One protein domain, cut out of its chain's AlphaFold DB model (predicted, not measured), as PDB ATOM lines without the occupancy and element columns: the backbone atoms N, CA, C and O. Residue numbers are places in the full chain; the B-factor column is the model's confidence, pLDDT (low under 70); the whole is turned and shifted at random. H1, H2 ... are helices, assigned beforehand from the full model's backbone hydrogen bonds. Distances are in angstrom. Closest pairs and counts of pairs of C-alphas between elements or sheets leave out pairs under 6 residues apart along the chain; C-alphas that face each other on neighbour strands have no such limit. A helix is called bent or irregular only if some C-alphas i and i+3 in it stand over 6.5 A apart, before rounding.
ATOM      1  N   SER A  39     -15.781 -23.178  29.323       96.62
ATOM      2  CA  SER A  39     -17.133 -23.735  29.206       96.62
ATOM      3  C   SER A  39     -17.498 -24.116  27.776       96.62
ATOM      4  O   SER A  39     -18.204 -25.104  27.581       96.62
ATOM      5  N   PHE A  40     -16.970 -23.406  26.777       95.31
ATOM      6  CA  PHE A  40     -17.244 -23.666  25.365       95.31
ATOM      7  C   PHE A  40     -16.134 -23.140  24.443       95.31
ATOM      8  O   PHE A  40     -15.279 -22.352  24.850       95.31
ATOM      9  N   SER A  41     -16.141 -23.593  23.189       94.38
ATOM     10  CA  SER A  41     -15.226 -23.139  22.134       94.38
ATOM     11  C   SER A  41     -15.911 -23.200  20.769       94.38
ATOM     12  O   SER A  41     -16.918 -23.896  20.618       94.38
ATOM     13  N   PHE A  42     -15.333 -22.523  19.778       93.00
ATOM     14  CA  PHE A  42     -15.791 -22.563  18.384       93.00
ATOM     15  C   PHE A  42     -14.906 -23.416  17.467       93.00
ATOM     16  O   PHE A  42     -15.112 -23.419  16.258       93.00
ATOM     17  N   SER A  43     -13.922 -24.135  18.023       91.06
ATOM     18  CA  SER A  43     -12.936 -24.905  17.246       91.06
ATOM     19  C   SER A  43     -12.227 -24.072  16.164       91.06
ATOM     20  O   SER A  43     -11.932 -24.555  15.076       91.06
ATOM     21  N   ASP A  44     -11.942 -22.808  16.471       93.25
ATOM     22  CA  ASP A  44     -11.300 -21.832  15.583       93.25
ATOM     23  C   ASP A  44      -9.931 -22.291  15.054       93.25
ATOM     24  O   ASP A  44      -9.570 -22.012  13.910       93.25
ATOM     25  N   TRP A  45      -9.196 -23.054  15.863       92.44
ATOM     26  CA  TRP A  45      -7.903 -23.636  15.499       92.44
ATOM     27  C   TRP A  45      -7.957 -24.502  14.228       92.44
ATOM     28  O   TRP A  45      -6.986 -24.506  13.475       92.44
ATOM     29  N   VAL A  46      -9.090 -25.159  13.929       94.38
ATOM     30  CA  VAL A  46      -9.269 -26.027  12.742       94.38
ATOM     31  C   VAL A  46      -9.011 -25.274  11.433       94.38
ATOM     32  O   VAL A  46      -8.525 -25.850  10.462       94.38
ATOM     33  N   TYR A  47      -9.299 -23.974  11.410       96.50
ATOM     34  CA  TYR A  47      -9.221 -23.134  10.215       96.50
ATOM     35  C   TYR A  47      -7.862 -22.459  10.029       96.50
ATOM     36  O   TYR A  47      -7.599 -21.905   8.966       96.50
ATOM     37  N   THR A  48      -6.992 -22.487  11.042       94.88
ATOM     38  CA  THR A  48      -5.795 -21.630  11.079       94.88
ATOM     39  C   THR A  48      -4.819 -21.950   9.947       94.88
ATOM     40  O   THR A  48      -4.439 -21.053   9.193       94.88
ATOM     41  N   ASP A  49      -4.475 -23.227   9.766       95.88
ATOM     42  CA  ASP A  49      -3.526 -23.641   8.728       95.88
ATOM     43  C   ASP A  49      -4.102 -23.468   7.320       95.88
ATOM     44  O   ASP A  49      -3.399 -23.062   6.397       95.88
ATOM     45  N   ALA A  50      -5.390 -23.776   7.142       97.19
ATOM     46  CA  ALA A  50      -6.072 -23.610   5.862       97.19
ATOM     47  C   ALA A  50      -6.157 -22.139   5.459       97.19
ATOM     48  O   ALA A  50      -5.856 -21.798   4.318       97.19
ATOM     49  N   TYR A  51      -6.476 -21.259   6.409       97.88
ATOM     50  CA  TYR A  51      -6.487 -19.823   6.184       97.88
ATOM     51  C   TYR A  51      -5.120 -19.306   5.729       97.88
ATOM     52  O   TYR A  51      -5.051 -18.594   4.730       97.88
ATOM     53  N   ALA A  52      -4.033 -19.714   6.393       97.56
ATOM     54  CA  ALA A  52      -2.683 -19.317   5.995       97.56
ATOM     55  C   ALA A  52      -2.350 -19.744   4.553       97.56
ATOM     56  O   ALA A  52      -1.825 -18.941   3.780       97.56
ATOM     57  N   ARG A  53      -2.708 -20.978   4.161       97.94
ATOM     58  CA  ARG A  53      -2.515 -21.456   2.782       97.94
ATOM     59  C   ARG A  53      -3.357 -20.683   1.768       97.94
ATOM     60  O   ARG A  53      -2.830 -20.262   0.746       97.94
ATOM     61  N   CYS A  54      -4.642 -20.474   2.047       98.19
ATOM     62  CA  CYS A  54      -5.535 -19.777   1.122       98.19
ATOM     63  C   CYS A  54      -5.171 -18.301   0.948       98.19
ATOM     64  O   CYS A  54      -5.297 -17.777  -0.152       98.19
ATOM     65  N   VAL A  55      -4.664 -17.642   1.996       98.19
ATOM     66  CA  VAL A  55      -4.102 -16.289   1.870       98.19
ATOM     67  C   VAL A  55      -2.891 -16.293   0.937       98.19
ATOM     68  O   VAL A  55      -2.806 -15.434   0.067       98.19
ATOM     69  N   ALA A  56      -1.986 -17.268   1.072       98.06
ATOM     70  CA  ALA A  56      -0.802 -17.370   0.216       98.06
ATOM     71  C   ALA A  56      -1.130 -17.659  -1.261       98.06
ATOM     72  O   ALA A  56      -0.346 -17.300  -2.134       98.06
ATOM     73  N   GLN A  57      -2.270 -18.299  -1.538       98.06
ATOM     74  CA  GLN A  57      -2.767 -18.550  -2.896       98.06
ATOM     75  C   GLN A  57      -3.756 -17.486  -3.398       98.06
ATOM     76  O   GLN A  57      -4.300 -17.636  -4.488       98.06
ATOM     77  N   GLU A  58      -4.023 -16.442  -2.608       98.00
ATOM     78  CA  GLU A  58      -5.018 -15.404  -2.914       98.00
ATOM     79  C   GLU A  58      -6.436 -15.965  -3.183       98.00
ATOM     80  O   GLU A  58      -7.256 -15.346  -3.865       98.00
ATOM     81  N   ASP A  59      -6.768 -17.124  -2.600       98.25
ATOM     82  CA  ASP A  59      -8.059 -17.795  -2.787       98.25
ATOM     83  C   ASP A  59      -9.136 -17.194  -1.868       98.25
ATOM     84  O   ASP A  59      -9.527 -17.736  -0.825       98.25
ATOM     85  N   ALA A  60      -9.623 -16.020  -2.267       97.75
ATOM     86  CA  ALA A  60     -10.683 -15.308  -1.563       97.75
ATOM     87  C   ALA A  60     -11.997 -16.110  -1.499       97.75
ATOM     88  O   ALA A  60     -12.754 -15.970  -0.533       97.75
ATOM     89  N   ALA A  61     -12.266 -16.966  -2.490       97.56
ATOM     90  CA  ALA A  61     -13.472 -17.785  -2.529       97.56
ATOM     91  C   ALA A  61     -13.439 -18.865  -1.437       97.56
ATOM     92  O   ALA A  61     -14.406 -18.997  -0.679       97.56
ATOM     93  N   ALA A  62     -12.315 -19.572  -1.284       97.50
ATOM     94  CA  ALA A  62     -12.127 -20.544  -0.209       97.50
ATOM     95  C   ALA A  62     -12.173 -19.882   1.175       97.50
ATOM     96  O   ALA A  62     -12.816 -20.404   2.089       97.50
ATOM     97  N   ILE A  63     -11.558 -18.704   1.334       98.19
ATOM     98  CA  ILE A  63     -11.625 -17.939   2.590       98.19
ATOM     99  C   ILE A  63     -13.078 -17.588   2.933       98.19
ATOM    100  O   ILE A  63     -13.502 -17.764   4.078       98.19
ATOM    101  N   GLN A  64     -13.861 -17.125   1.957       97.75
ATOM    102  CA  GLN A  64     -15.259 -16.764   2.183       97.75
ATOM    103  C   GLN A  64     -16.139 -17.987   2.490       97.75
ATOM    104  O   GLN A  64     -17.021 -17.909   3.353       97.75
ATOM    105  N   ALA A  65     -15.880 -19.125   1.842       96.44
ATOM    106  CA  ALA A  65     -16.547 -20.388   2.147       96.44
ATOM    107  C   ALA A  65     -16.262 -20.835   3.592       96.44
ATOM    108  O   ALA A  65     -17.199 -21.096   4.349       96.44
ATOM    109  N   MET A  66     -14.991 -20.807   4.014       97.06
ATOM    110  CA  MET A  66     -14.602 -21.106   5.397       97.06
ATOM    111  C   MET A  66     -15.276 -20.170   6.402       97.06
ATOM    112  O   MET A  66     -15.746 -20.630   7.439       97.06
ATOM    113  N   LYS A  67     -15.353 -18.861   6.109       97.38
ATOM    114  CA  LYS A  67     -16.006 -17.895   7.009       97.38
ATOM    115  C   LYS A  67     -17.481 -18.221   7.177       97.38
ATOM    116  O   LYS A  67     -17.984 -18.210   8.296       97.38
ATOM    117  N   THR A  68     -18.157 -18.534   6.075       96.19
ATOM    118  CA  THR A  68     -19.581 -18.884   6.073       96.19
ATOM    119  C   THR A  68     -19.848 -20.105   6.952       96.19
ATOM    120  O   THR A  68     -20.714 -20.050   7.825       96.19
ATOM    121  N   GLU A  69     -19.067 -21.174   6.783       94.69
ATOM    122  CA  GLU A  69     -19.206 -22.384   7.597       94.69
ATOM    123  C   GLU A  69     -18.865 -22.147   9.069       94.69
ATOM    124  O   GLU A  69     -19.651 -22.495   9.953       94.69
ATOM    125  N   TYR A  70     -17.718 -21.523   9.341       96.06
ATOM    126  CA  TYR A  70     -17.266 -21.256  10.702       96.06
ATOM    127  C   TYR A  70     -18.302 -20.460  11.485       96.06
ATOM    128  O   TYR A  70     -18.650 -20.811  12.610       96.06
ATOM    129  N   LEU A  71     -18.843 -19.411  10.869       96.62
ATOM    130  CA  LEU A  71     -19.828 -18.555  11.500       96.62
ATOM    131  C   LEU A  71     -21.169 -19.282  11.727       96.62
ATOM    132  O   LEU A  71     -21.747 -19.156  12.806       96.62
ATOM    133  N   ALA A  72     -21.622 -20.138  10.807       94.44
ATOM    134  CA  ALA A  72     -22.765 -21.023  11.072       94.44
ATOM    135  C   ALA A  72     -22.500 -21.980  12.261       94.44
ATOM    136  O   ALA A  72     -23.391 -22.252  13.079       94.44
ATOM    137  N   GLY A  73     -21.255 -22.447  12.400       93.81
ATOM    138  CA  GLY A  73     -20.782 -23.201  13.560       93.81
ATOM    139  C   GLY A  73     -20.820 -22.393  14.861       93.81
ATOM    140  O   GLY A  73     -21.254 -22.917  15.889       93.81
ATOM    141  N   VAL A  74     -20.441 -21.112  14.816       96.12
ATOM    142  CA  VAL A  74     -20.514 -20.177  15.953       96.12
ATOM    143  C   VAL A  74     -21.954 -20.018  16.437       96.12
ATOM    144  O   VAL A  74     -22.200 -20.176  17.632       96.12
ATOM    145  N   ASP A  75     -22.919 -19.788  15.539       95.69
ATOM    146  CA  ASP A  75     -24.338 -19.662  15.924       95.69
ATOM    147  C   ASP A  75     -24.841 -20.932  16.615       95.69
ATOM    148  O   ASP A  75     -25.438 -20.886  17.694       95.69
ATOM    149  N   SER A  76     -24.536 -22.085  16.016       93.88
ATOM    150  CA  SER A  76     -24.921 -23.394  16.548       93.88
ATOM    151  C   SER A  76     -24.296 -23.658  17.922       93.88
ATOM    152  O   SER A  76     -24.948 -24.203  18.817       93.88
ATOM    153  N   ALA A  77     -23.035 -23.265  18.110       94.50
ATOM    154  CA  ALA A  77     -22.323 -23.412  19.373       94.50
ATOM    155  C   ALA A  77     -22.874 -22.482  20.463       94.50
ATOM    156  O   ALA A  77     -22.970 -22.909  21.612       94.50
ATOM    157  N   ILE A  78     -23.287 -21.255  20.124       96.81
ATOM    158  CA  ILE A  78     -23.930 -20.329  21.069       96.81
ATOM    159  C   ILE A  78     -25.253 -20.913  21.575       96.81
ATOM    160  O   ILE A  78     -25.497 -20.905  22.783       96.81
ATOM    161  N   VAL A  79     -26.099 -21.436  20.681       96.06
ATOM    162  CA  VAL A  79     -27.367 -22.076  21.075       96.06
ATOM    163  C   VAL A  79     -27.089 -23.255  22.004       96.06
ATOM    164  O   VAL A  79     -27.587 -23.283  23.131       96.06
ATOM    165  N   ARG A  80     -26.208 -24.169  21.583       95.44
ATOM    166  CA  ARG A  80     -25.868 -25.361  22.365       95.44
ATOM    167  C   ARG A  80     -25.296 -25.017  23.734       95.44
ATOM    168  O   ARG A  80     -25.689 -25.612  24.726       95.44
ATOM    169  N   MET A  81     -24.402 -24.038  23.811       95.62
ATOM    170  CA  MET A  81     -23.810 -23.603  25.075       95.62
ATOM    171  C   MET A  81     -24.888 -23.132  26.071       95.62
ATOM    172  O   MET A  81     -24.787 -23.436  27.261       95.62
ATOM    173  N   LYS A  82     -25.948 -22.446  25.611       97.25
ATOM    174  CA  LYS A  82     -27.059 -22.036  26.491       97.25
ATOM    175  C   LYS A  82     -27.856 -23.249  26.957       97.25
ATOM    176  O   LYS A  82     -28.124 -23.376  28.150       97.25
ATOM    177  N   GLU A  83     -28.210 -24.129  26.026       97.38
ATOM    178  CA  GLU A  83     -29.002 -25.332  26.294       97.38
ATOM    179  C   GLU A  83     -28.284 -26.299  27.238       97.38
ATOM    180  O   GLU A  83     -28.871 -26.751  28.222       97.38
ATOM    181  N   ASP A  84     -27.006 -26.574  26.988       97.38
ATOM    182  CA  ASP A  84     -26.204 -27.472  27.811       97.38
ATOM    183  C   ASP A  84     -25.971 -26.870  29.200       97.38
ATOM    184  O   ASP A  84     -26.108 -27.570  30.204       97.38
ATOM    185  N   SER A  85     -25.713 -25.559  29.294       98.00
ATOM    186  CA  SER A  85     -25.629 -24.893  30.596       98.00
ATOM    187  C   SER A  85     -26.948 -25.008  31.365       98.00
ATOM    188  O   SER A  85     -26.944 -25.388  32.536       98.00
ATOM    189  N   GLN A  86     -28.083 -24.735  30.713       98.19
ATOM    190  CA  GLN A  86     -29.406 -24.859  31.324       98.19
ATOM    191  C   GLN A  86     -29.671 -26.294  31.794       98.19
ATOM    192  O   GLN A  86     -30.163 -26.500  32.902       98.19
ATOM    193  N   ARG A  87     -29.307 -27.292  30.986       97.94
ATOM    194  CA  ARG A  87     -29.498 -28.710  31.304       97.94
ATOM    195  C   ARG A  87     -28.638 -29.176  32.479       97.94
ATOM    196  O   ARG A  87     -29.110 -29.963  33.293       97.94
ATOM    197  N   VAL A  88     -27.395 -28.704  32.578       98.12
ATOM    198  CA  VAL A  88     -26.434 -29.159  33.600       98.12
ATOM    199  C   VAL A  88     -26.564 -28.384  34.914       98.12
ATOM    200  O   VAL A  88     -26.391 -28.960  35.997       98.12
ATOM    201  N   PHE A  89     -26.870 -27.087  34.841       97.94
ATOM    202  CA  PHE A  89     -26.851 -26.175  35.991       97.94
ATOM    203  C   PHE A  89     -28.217 -25.576  36.341       97.94
ATOM    204  O   PHE A  89     -28.320 -24.876  37.345       97.94
ATOM    205  N   GLY A  90     -29.259 -25.810  35.538       98.12
ATOM    206  CA  GLY A  90     -30.574 -25.184  35.721       98.12
ATOM    207  C   GLY A  90     -30.607 -23.690  35.373       98.12
ATOM    208  O   GLY A  90     -31.623 -23.034  35.591       98.12
ATOM    209  N   ARG A  91     -29.505 -23.148  34.841       98.25
ATOM    210  CA  ARG A  91     -29.346 -21.756  34.404       98.25
ATOM    211  C   ARG A  91     -28.201 -21.634  33.401       98.25
ATOM    212  O   ARG A  91     -27.324 -22.499  33.333       98.25
ATOM    213  N   VAL A  92     -28.149 -20.518  32.684       97.81
ATOM    214  CA  VAL A  92     -26.954 -20.133  31.923       97.81
ATOM    215  C   VAL A  92     -25.920 -19.552  32.896       97.81
ATOM    216  O   VAL A  92     -26.138 -18.485  33.467       97.81
ATOM    217  N   ILE A  93     -24.821 -20.273  33.131       98.31
ATOM    218  CA  ILE A  93     -23.692 -19.799  33.954       98.31
ATOM    219  C   ILE A  93     -22.874 -18.747  33.181       98.31
ATOM    220  O   ILE A  93     -22.982 -18.716  31.950       98.31
ATOM    221  N   PRO A  94     -22.031 -17.920  33.831       98.19
ATOM    222  CA  PRO A  94     -21.004 -17.151  33.131       98.19
ATOM    223  C   PRO A  94     -20.150 -18.083  32.273       98.19
ATOM    224  O   PRO A  94     -19.700 -19.123  32.748       98.19
ATOM    225  N   GLN A  95     -19.957 -17.737  31.004       98.06
ATOM    226  CA  GLN A  95     -19.323 -18.615  30.024       98.06
ATOM    227  C   GLN A  95     -17.882 -18.177  29.787       98.06
ATOM    228  O   GLN A  95     -17.625 -16.995  29.563       98.06
ATOM    229  N   VAL A  96     -16.950 -19.129  29.795       97.88
ATOM    230  CA  VAL A  96     -15.542 -18.888  29.472       97.88
ATOM    231  C   VAL A  96     -15.250 -19.469  28.094       97.88
ATOM    232  O   VAL A  96     -15.172 -20.689  27.921       97.88
ATOM    233  N   LEU A  97     -15.103 -18.576  27.114       97.38
ATOM    234  CA  LEU A  97     -14.783 -18.918  25.732       97.38
ATOM    235  C   LEU A  97     -13.299 -19.279  25.588       97.38
ATOM    236  O   LEU A  97     -12.415 -18.506  25.962       97.38
ATOM    237  N   LEU A  98     -13.028 -20.434  24.984       96.81
ATOM    238  CA  LEU A  98     -11.712 -20.773  24.447       96.81
ATOM    239  C   LEU A  98     -11.604 -20.338  22.981       96.81
ATOM    240  O   LEU A  98     -12.408 -20.748  22.146       96.81
ATOM    241  N   THR A  99     -10.573 -19.550  22.687       94.94
ATOM    242  CA  THR A  99     -10.161 -19.127  21.341       94.94
ATOM    243  C   THR A  99      -8.637 -18.974  21.303       94.94
ATOM    244  O   THR A  99      -7.993 -18.894  22.355       94.94
ATOM    245  N   HIS A 100      -8.066 -18.947  20.104       95.38
ATOM    246  CA  HIS A 100      -6.638 -18.879  19.837       95.38
ATOM    247  C   HIS A 100      -6.321 -17.623  19.030       95.38
ATOM    248  O   HIS A 100      -6.964 -17.332  18.024       95.38
ATOM    249  N   LEU A 101      -5.302 -16.875  19.446       93.06
ATOM    250  CA  LEU A 101      -4.831 -15.718  18.690       93.06
ATOM    251  C   LEU A 101      -4.066 -16.186  17.442       93.06
ATOM    252  O   LEU A 101      -3.084 -16.915  17.557       93.06
ATOM    253  N   GLY A 102      -4.499 -15.749  16.260       93.38
ATOM    254  CA  GLY A 102      -3.889 -16.091  14.976       93.38
ATOM    255  C   GLY A 102      -4.546 -15.344  13.816       93.38
ATOM    256  O   GLY A 102      -5.471 -14.559  14.018       93.38
ATOM    257  N   GLY A 103      -4.089 -15.590  12.583       96.25
ATOM    258  CA  GLY A 103      -4.626 -14.912  11.393       96.25
ATOM    259  C   GLY A 103      -6.129 -15.143  11.201       96.25
ATOM    260  O   GLY A 103      -6.869 -14.202  10.931       96.25
ATOM    261  N   TRP A 104      -6.595 -16.376  11.425       97.38
ATOM    262  CA  TRP A 104      -8.015 -16.715  11.319       97.38
ATOM    263  C   TRP A 104      -8.879 -15.967  12.338       97.38
ATOM    264  O   TRP A 104      -9.888 -15.357  11.975       97.38
ATOM    265  N   SER A 105      -8.485 -15.974  13.615       94.44
ATOM    266  CA  SER A 105      -9.234 -15.257  14.647       94.44
ATOM    267  C   SER A 105      -9.166 -13.748  14.439       94.44
ATOM    268  O   SER A 105     -10.184 -13.086  14.603       94.44
ATOM    269  N   ALA A 106      -8.047 -13.193  13.963       96.00
ATOM    270  CA  ALA A 106      -7.951 -11.769  13.641       96.00
ATOM    271  C   ALA A 106      -9.016 -11.312  12.623       96.00
ATOM    272  O   ALA A 106      -9.585 -10.232  12.781       96.00
ATOM    273  N   VAL A 107      -9.333 -12.137  11.616       97.12
ATOM    274  CA  VAL A 107     -10.300 -11.781  10.558       97.12
ATOM    275  C   VAL A 107     -11.736 -12.240  10.807       97.12
ATOM    276  O   VAL A 107     -12.606 -11.939   9.987       97.12
ATOM    277  N   THR A 108     -11.990 -12.982  11.886       97.56
ATOM    278  CA  THR A 108     -13.329 -13.496  12.232       97.56
ATOM    279  C   THR A 108     -13.838 -13.013  13.585       97.56
ATOM    280  O   THR A 108     -15.048 -13.001  13.807       97.56
ATOM    281  N   LEU A 109     -12.955 -12.570  14.487       96.44
ATOM    282  CA  LEU A 109     -13.332 -12.123  15.827       96.44
ATOM    283  C   LEU A 109     -14.385 -11.000  15.821       96.44
ATOM    284  O   LEU A 109     -15.303 -11.095  16.633       96.44
ATOM    285  N   PRO A 110     -14.346  -9.986  14.928       97.75
ATOM    286  CA  PRO A 110     -15.410  -8.983  14.868       97.75
ATOM    287  C   PRO A 110     -16.808  -9.587  14.649       97.75
ATOM    288  O   PRO A 110     -17.740  -9.251  15.380       97.75
ATOM    289  N   ASP A 111     -16.945 -10.534  13.715       98.38
ATOM    290  CA  ASP A 111     -18.215 -11.213  13.426       98.38
ATOM    291  C   ASP A 111     -18.656 -12.121  14.582       98.38
ATOM    292  O   ASP A 111     -19.833 -12.159  14.947       98.38
ATOM    293  N   VAL A 112     -17.705 -12.827  15.205       97.88
ATOM    294  CA  VAL A 112     -17.956 -13.656  16.394       97.88
ATOM    295  C   VAL A 112     -18.481 -12.800  17.547       97.88
ATOM    296  O   VAL A 112     -19.488 -13.144  18.168       97.88
ATOM    297  N   MET A 113     -17.843 -11.659  17.816       97.75
ATOM    298  CA  MET A 113     -18.263 -10.729  18.865       97.75
ATOM    299  C   MET A 113     -19.638 -10.128  18.562       97.75
ATOM    300  O   MET A 113     -20.466 -10.018  19.467       97.75
ATOM    301  N   ALA A 114     -19.929  -9.794  17.300       98.56
ATOM    302  CA  ALA A 114     -21.250  -9.320  16.889       98.56
ATOM    303  C   ALA A 114     -22.346 -10.366  17.162       98.56
ATOM    304  O   ALA A 114     -23.397 -10.027  17.708       98.56
ATOM    305  N   ARG A 115     -22.085 -11.646  16.869       98.38
ATOM    306  CA  ARG A 115     -23.012 -12.761  17.139       98.38
ATOM    307  C   ARG A 115     -23.210 -13.006  18.631       98.38
ATOM    308  O   ARG A 115     -24.344 -13.162  19.076       98.38
ATOM    309  N   LEU A 116     -22.137 -12.963  19.422       98.19
ATOM    310  CA  LEU A 116     -22.221 -13.033  20.885       98.19
ATOM    311  C   LEU A 116     -23.054 -11.873  21.452       98.19
ATOM    312  O   LEU A 116     -23.942 -12.096  22.277       98.19
ATOM    313  N   ASN A 117     -22.827 -10.648  20.972       98.50
ATOM    314  CA  ASN A 117     -23.589  -9.466  21.377       98.50
ATOM    315  C   ASN A 117     -25.074  -9.595  21.018       98.50
ATOM    316  O   ASN A 117     -25.926  -9.356  21.875       98.50
ATOM    317  N   ALA A 118     -25.387 -10.021  19.791       98.44
ATOM    318  CA  ALA A 118     -26.756 -10.279  19.344       98.44
ATOM    319  C   ALA A 118     -27.430 -11.384  20.176       98.44
ATOM    320  O   ALA A 118     -28.619 -11.310  20.475       98.44
ATOM    321  N   ALA A 119     -26.655 -12.368  20.633       97.44
ATOM    322  CA  ALA A 119     -27.108 -13.402  21.553       97.44
ATOM    323  C   ALA A 119     -27.221 -12.932  23.020       97.44
ATOM    324  O   ALA A 119     -27.551 -13.748  23.886       97.44
ATOM    325  N   GLY A 120     -26.975 -11.652  23.315       97.38
ATOM    326  CA  GLY A 120     -27.143 -11.052  24.639       97.38
ATOM    327  C   GLY A 120     -25.913 -11.128  25.543       97.38
ATOM    328  O   GLY A 120     -26.055 -10.990  26.758       97.38
ATOM    329  N   ALA A 121     -24.716 -11.352  24.993       97.25
ATOM    330  CA  ALA A 121     -23.497 -11.419  25.790       97.25
ATOM    331  C   ALA A 121     -23.231 -10.120  26.574       97.25
ATOM    332  O   ALA A 121     -23.505  -8.995  26.134       97.25
ATOM    333  N   ARG A 122     -22.662 -10.310  27.763       97.25
ATOM    334  CA  ARG A 122     -22.061  -9.286  28.615       97.25
ATOM    335  C   ARG A 122     -20.710  -9.829  29.055       97.25
ATOM    336  O   ARG A 122     -20.612 -11.004  29.402       97.25
ATOM    337  N   TYR A 123     -19.681  -8.997  28.989       97.44
ATOM    338  CA  TYR A 123     -18.306  -9.432  29.203       97.44
ATOM    339  C   TYR A 123     -17.869  -9.090  30.621       97.44
ATOM    340  O   TYR A 123     -18.027  -7.955  31.067       97.44
ATOM    341  N   VAL A 124     -17.325 -10.090  31.300       96.69
ATOM    342  CA  VAL A 124     -16.752 -10.000  32.644       96.69
ATOM    343  C   VAL A 124     -15.334 -10.551  32.604       96.69
ATOM    344  O   VAL A 124     -14.944 -11.238  31.654       96.69
ATOM    345  N   THR A 125     -14.548 -10.254  33.630       94.94
ATOM    346  CA  THR A 125     -13.214 -10.840  33.761       94.94
ATOM    347  C   THR A 125     -13.302 -12.345  34.026       94.94
ATOM    348  O   THR A 125     -14.293 -12.851  34.556       94.94
ATOM    349  N   LEU A 126     -12.229 -13.076  33.712       94.81
ATOM    350  CA  LEU A 126     -12.132 -14.499  34.050       94.81
ATOM    351  C   LEU A 126     -12.304 -14.734  35.560       94.81
ATOM    352  O   LEU A 126     -12.984 -15.674  35.965       94.81
ATOM    353  N   LYS A 127     -11.723 -13.845  36.378       93.50
ATOM    354  CA  LYS A 127     -11.831 -13.880  37.837       93.50
ATOM    355  C   LYS A 127     -13.286 -13.855  38.288       93.50
ATOM    356  O   LYS A 127     -13.678 -14.706  39.075       93.50
ATOM    357  N   GLU A 128     -14.075 -12.913  37.776       95.81
ATOM    358  CA  GLU A 128     -15.501 -12.796  38.095       95.81
ATOM    359  C   GLU A 128     -16.283 -14.024  37.621       95.81
ATOM    360  O   GLU A 128     -17.033 -14.602  38.405       95.81
ATOM    361  N   ALA A 129     -16.067 -14.473  36.378       97.06
ATOM    362  CA  ALA A 129     -16.761 -15.638  35.826       97.06
ATOM    363  C   ALA A 129     -16.540 -16.910  36.665       97.06
ATOM    364  O   ALA A 129     -17.496 -17.627  36.956       97.06
ATOM    365  N   GLN A 130     -15.300 -17.164  37.094       95.62
ATOM    366  CA  GLN A 130     -14.939 -18.362  37.859       95.62
ATOM    367  C   GLN A 130     -15.230 -18.266  39.364       95.62
ATOM    368  O   GLN A 130     -14.929 -19.206  40.095       95.62
ATOM    369  N   THR A 131     -15.839 -17.173  39.843       96.12
ATOM    370  CA  THR A 131     -16.460 -17.169  41.184       96.12
ATOM    371  C   THR A 131     -17.746 -17.993  41.229       96.12
ATOM    372  O   THR A 131     -18.200 -18.372  42.308       96.12
ATOM    373  N   ASP A 132     -18.335 -18.287  40.066       98.00
ATOM    374  CA  ASP A 132     -19.528 -19.112  39.968       98.00
ATOM    375  C   ASP A 132     -19.240 -20.557  40.438       98.00
ATOM    376  O   ASP A 132     -18.269 -21.164  39.969       98.00
ATOM    377  N   PRO A 133     -20.086 -21.156  41.303       97.12
ATOM    378  CA  PRO A 133     -19.881 -22.513  41.822       97.12
ATOM    379  C   PRO A 133     -19.739 -23.606  40.756       97.12
ATOM    380  O   PRO A 133     -19.204 -24.674  41.052       97.12
ATOM    381  N   ALA A 134     -20.190 -23.365  39.520       97.00
ATOM    382  CA  ALA A 134     -19.967 -24.284  38.410       97.00
ATOM    383  C   ALA A 134     -18.475 -24.594  38.184       97.00
ATOM    384  O   ALA A 134     -18.145 -25.719  37.812       97.00
ATOM    385  N   TYR A 135     -17.584 -23.637  38.458       96.75
ATOM    386  CA  TYR A 135     -16.134 -23.749  38.262       96.75
ATOM    387  C   TYR A 135     -15.382 -24.327  39.472       96.75
ATOM    388  O   TYR A 135     -14.156 -24.394  39.462       96.75
ATOM    389  N   ALA A 136     -16.082 -24.779  40.519       93.50
ATOM    390  CA  ALA A 136     -15.444 -25.267  41.744       93.50
ATOM    391  C   ALA A 136     -14.701 -26.607  41.574       93.50
ATOM    392  O   ALA A 136     -13.830 -26.938  42.378       93.50
ATOM    393  N   VAL A 137     -15.055 -27.393  40.551       91.81
ATOM    394  CA  VAL A 137     -14.473 -28.719  40.310       91.81
ATOM    395  C   VAL A 137     -13.464 -28.629  39.165       91.81
ATOM    396  O   VAL A 137     -13.899 -28.499  38.016       91.81
ATOM    397  N   PRO A 138     -12.147 -28.724  39.423       88.94
ATOM    398  CA  PRO A 138     -11.137 -28.779  38.369       88.94
ATOM    399  C   PRO A 138     -11.152 -30.146  37.668       88.94
ATOM    400  O   PRO A 138     -11.464 -31.168  38.276       88.94
ATOM    401  N   GLY A 139     -10.781 -30.199  36.389       90.12
ATOM    402  CA  GLY A 139     -10.757 -31.456  35.632       90.12
ATOM    403  C   GLY A 139     -10.510 -31.277  34.152       90.12
ATOM    404  O   GLY A 139     -10.342 -30.162  33.665       90.12
ATOM    405  N   ASP A 140     -10.522 -32.407  33.458       91.06
ATOM    406  CA  ASP A 140     -10.387 -32.450  32.011       91.06
ATOM    407  C   ASP A 140     -11.619 -31.871  31.308       91.06
ATOM    408  O   ASP A 140     -12.744 -31.903  31.823       91.06
ATOM    409  N   GLY A 141     -11.394 -31.375  30.094       92.38
ATOM    410  CA  GLY A 141     -12.437 -30.872  29.211       92.38
ATOM    411  C   GLY A 141     -13.087 -29.578  29.699       92.38
ATOM    412  O   GLY A 141     -12.565 -28.859  30.551       92.38
ATOM    413  N   SER A 142     -14.242 -29.257  29.113       95.19
ATOM    414  CA  SER A 142     -15.013 -28.084  29.521       95.19
ATOM    415  C   SER A 142     -15.748 -28.333  30.837       95.19
ATOM    416  O   SER A 142     -16.166 -29.457  31.126       95.19
ATOM    417  N   VAL A 143     -15.996 -27.269  31.602       96.75
ATOM    418  CA  VAL A 143     -16.765 -27.341  32.851       96.75
ATOM    419  C   VAL A 143     -18.163 -27.926  32.626       96.75
ATOM    420  O   VAL A 143     -18.640 -28.719  33.432       96.75
ATOM    421  N   ILE A 144     -18.807 -27.613  31.496       96.69
ATOM    422  CA  ILE A 144     -20.140 -28.128  31.165       96.69
ATOM    423  C   ILE A 144     -20.091 -29.650  31.004       96.69
ATOM    424  O   ILE A 144     -20.842 -30.357  31.674       96.69
ATOM    425  N   SER A 145     -19.194 -30.167  30.159       94.88
ATOM    426  CA  SER A 145     -19.074 -31.610  29.922       94.88
ATOM    427  C   SER A 145     -18.593 -32.351  31.167       94.88
ATOM    428  O   SER A 145     -19.113 -33.418  31.491       94.88
ATOM    429  N   ARG A 146     -17.655 -31.760  31.911       94.81
ATOM    430  CA  ARG A 146     -17.137 -32.306  33.165       94.81
ATOM    431  C   ARG A 146     -18.237 -32.480  34.209       94.81
ATOM    432  O   ARG A 146     -18.412 -33.577  34.734       94.81
ATOM    433  N   ILE A 147     -19.015 -31.432  34.479       97.25
ATOM    434  CA  ILE A 147     -20.103 -31.506  35.461       97.25
ATOM    435  C   ILE A 147     -21.261 -32.376  34.951       97.25
ATOM    436  O   ILE A 147     -21.863 -33.098  35.746       97.25
ATOM    437  N   ALA A 148     -21.556 -32.369  33.648       97.06
ATOM    438  CA  ALA A 148     -22.549 -33.273  33.065       97.06
ATOM    439  C   ALA A 148     -22.195 -34.742  33.336       97.06
ATOM    440  O   ALA A 148     -23.037 -35.488  33.838       97.06
ATOM    441  N   ASN A 149     -20.936 -35.126  33.095       95.38
ATOM    442  CA  ASN A 149     -20.440 -36.477  33.352       95.38
ATOM    443  C   ASN A 149     -20.558 -36.856  34.834       95.38
ATOM    444  O   ASN A 149     -21.083 -37.923  35.145       95.38
ATOM    445  N   LEU A 150     -20.156 -35.967  35.749       95.38
ATOM    446  CA  LEU A 150     -20.271 -36.204  37.197       95.38
ATOM    447  C   LEU A 150     -21.724 -36.377  37.663       95.38
ATOM    448  O   LEU A 150     -21.982 -37.118  38.608       95.38
ATOM    449  N   LYS A 151     -22.678 -35.715  37.001       96.81
ATOM    450  CA  LYS A 151     -24.116 -35.822  37.296       96.81
ATOM    451  C   LYS A 151     -24.829 -36.935  36.517       96.81
ATOM    452  O   LYS A 151     -26.037 -37.090  36.673       96.81
ATOM    453  N   GLY A 152     -24.134 -37.671  35.646       97.31
ATOM    454  CA  GLY A 152     -24.755 -38.663  34.760       97.31
ATOM    455  C   GLY A 152     -25.709 -38.062  33.714       97.31
ATOM    456  O   GLY A 152     -26.594 -38.752  33.208       97.31
ATOM    457  N   ILE A 153     -25.556 -36.776  33.385       97.31
ATOM    458  CA  ILE A 153     -26.384 -36.066  32.404       97.31
ATOM    459  C   ILE A 153     -25.796 -36.274  31.007       97.31
ATOM    460  O   ILE A 153     -24.659 -35.897  30.734       97.31
ATOM    461  N   LYS A 154     -26.591 -36.824  30.085       95.19
ATOM    462  CA  LYS A 154     -26.190 -36.966  28.678       95.19
ATOM    463  C   LYS A 154     -26.358 -35.642  27.933       95.19
ATOM    464  O   LYS A 154     -27.469 -35.114  27.841       95.19
ATOM    465  N   LEU A 155     -25.264 -35.135  27.369       93.38
ATOM    466  CA  LEU A 155     -25.292 -33.993  26.456       93.38
ATOM    467  C   LEU A 155     -25.572 -34.465  25.019       93.38
ATOM    468  O   LEU A 155     -25.076 -35.527  24.626       93.38
ATOM    469  N   PRO A 156     -26.368 -33.728  24.225       88.50
ATOM    470  CA  PRO A 156     -26.604 -34.065  22.827       88.50
ATOM    471  C   PRO A 156     -25.306 -34.026  22.025       88.50
ATOM    472  O   PRO A 156     -24.472 -33.138  22.206       88.50
ATOM    473  N   SER A 157     -25.157 -34.950  21.078       74.69
ATOM    474  CA  SER A 157     -24.095 -34.828  20.088       74.69
ATOM    475  C   SER A 157     -24.387 -33.665  19.143       74.69
ATOM    476  O   SER A 157     -25.526 -33.404  18.746       74.69
ATOM    477  N   ALA A 158     -23.326 -32.968  18.755       66.19
ATOM    478  CA  ALA A 158     -23.383 -31.996  17.686       66.19
ATOM    479  C   ALA A 158     -23.745 -32.701  16.373       66.19
ATOM    480  O   ALA A 158     -22.915 -33.427  15.834       66.19
ATOM    481  N   LYS A 159     -24.952 -32.494  15.837       55.66
ATOM    482  CA  LYS A 159     -25.232 -32.825  14.433       55.66
ATOM    483  C   LYS A 159     -24.950 -31.592  13.573       55.66
ATOM    484  O   LYS A 159     -25.602 -30.573  13.796       55.66
ATOM    485  N   PRO A 160     -23.998 -31.646  12.627       56.91
ATOM    486  CA  PRO A 160     -23.858 -30.602  11.619       56.91
ATOM    487  C   PRO A 160     -25.126 -30.525  10.759       56.91
ATOM    488  O   PRO A 160     -25.719 -31.557  10.445       56.91
ATOM    489  N   ALA A 161     -25.535 -29.316  10.371       49.25
ATOM    490  CA  ALA A 161     -26.674 -29.105   9.471       49.25
ATOM    491  C   ALA A 161     -26.354 -29.453   7.999       49.25
ATOM    492  O   ALA A 161     -27.265 -29.709   7.218       49.25
ATOM    493  N   ALA A 162     -25.069 -29.496   7.635       57.12
ATOM    494  CA  ALA A 162     -24.552 -29.854   6.315       57.12
ATOM    495  C   ALA A 162     -23.242 -30.654   6.467       57.12
ATOM    496  O   ALA A 162     -22.626 -30.589   7.538       57.12
ATOM    497  N   PRO A 163     -22.797 -31.406   5.438       65.31
ATOM    498  CA  PRO A 163     -21.453 -31.970   5.432       65.31
ATOM    499  C   PRO A 163     -20.437 -30.838   5.627       65.31
ATOM    500  O   PRO A 163     -20.512 -29.854   4.890       65.31
ATOM    501  N   PRO A 164     -19.533 -30.940   6.612       79.19
ATOM    502  CA  PRO A 164     -18.549 -29.894   6.845       79.19
ATOM    503  C   PRO A 164     -17.592 -29.804   5.653       79.19
ATOM    504  O   PRO A 164     -17.240 -30.828   5.053       79.19
ATOM    505  N   LEU A 165     -17.159 -28.588   5.325       87.62
ATOM    506  CA  LEU A 165     -16.048 -28.334   4.423       87.62
ATOM    507  C   LEU A 165     -14.852 -29.159   4.891       87.62
ATOM    508  O   LEU A 165     -14.505 -29.200   6.074       87.62
ATOM    509  N   ASP A 166     -14.166 -29.786   3.939       92.19
ATOM    510  CA  ASP A 166     -12.882 -30.416   4.212       92.19
ATOM    511  C   ASP A 166     -11.799 -29.329   4.285       92.19
ATOM    512  O   ASP A 166     -10.983 -29.153   3.378       92.19
ATOM    513  N   VAL A 167     -11.831 -28.557   5.377       92.38
ATOM    514  CA  VAL A 167     -10.919 -27.435   5.658       92.38
ATOM    515  C   VAL A 167      -9.457 -27.871   5.511       92.38
ATOM    516  O   VAL A 167      -8.611 -27.121   5.022       92.38
ATOM    517  N   GLY A 168      -9.155 -29.126   5.852       91.56
ATOM    518  CA  GLY A 168      -7.821 -29.705   5.734       91.56
ATOM    519  C   GLY A 168      -7.298 -29.801   4.300       91.56
ATOM    520  O   GLY A 168      -6.076 -29.792   4.122       91.56
ATOM    521  N   LYS A 169      -8.177 -29.870   3.292       94.44
ATOM    522  CA  LYS A 169      -7.828 -29.981   1.864       94.44
ATOM    523  C   LYS A 169      -7.846 -28.659   1.102       94.44
ATOM    524  O   LYS A 169      -7.331 -28.621  -0.010       94.44
ATOM    525  N   LEU A 170      -8.404 -27.594   1.673       94.69
ATOM    526  CA  LEU A 170      -8.476 -26.302   0.993       94.69
ATOM    527  C   LEU A 170      -7.078 -25.727   0.732       94.69
ATOM    528  O   LEU A 170      -6.201 -25.792   1.606       94.69
TER     529      LEU A 170
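This is residues 39 to 170 of the 172 residues of an uncharacterized protein of Massilia sp. Root351 (UniProt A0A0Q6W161). A long helix, H2, makes the longest axis; H1 folds back beside its first part as a helical hairpin, and H3 crosses H2 with its first residues on H1. H6 packs on residues 84 to 88 of H2, with H5 next to H6, and a tail without named elements, residues 151 to 170, runs back along the length. The printed part has 132 residues, with six named helices, H1 to H6 in chain order, and no named strand: all helix. It is compact, with a radius of gyration of the C-alphas of 16.2 A, and elongated, spanning 48 by 30 by 27 A.

Find C-alpha 60 at (-10.683, -15.308, -1.563); from there H2, residues 60 to 89, runs 42.3 A to C-alpha 89 at (-26.851, -26.175, 35.991). H1, residues 44 to 56, begins at (-11.300, -21.832, 15.583) and is 19.1 A long; H3, residues 103 to 118, is 24.0 A long. Both are irregular: C-alphas 46 and 49 are 7.4 A apart, C-alphas 107 and 110 7.2 A, and H3 has a kink of 42 degrees near residue 110. Then come H4, residues 126 to 129, H5, residues 133 to 136, and H6, residues 143 to 150.

Start at H2, the hub; with residues 60 to 70 alone it touches H1, closest at the C-alphas of Cys 54 and Ile 63, 6.5 A, at a shallow tilt of 7 degrees, opposite ways. H2 touches H3 at a steep tilt of 47 degrees, closest at C-alphas 74 and 112, 7.0 A. H6 touches H2 at C-alphas 148 and 88, 5.7 A, and H5 only just touches H6, with 3 pairs within 8 A. H4 touches no helix. Every O i to N i+4 pair is within hydrogen-bond range in H2 and H6, but 6 of 9 in H1 and 10 of 12 in H3; H4 and H5 are too short for such a pair.

The farthest C-alphas, Glu 58 and Lys 151, are 49.0 A apart. The printed part has no cut; the link from H2 to H3 is long. Look at residues 158 to 163 for pLDDT under 70.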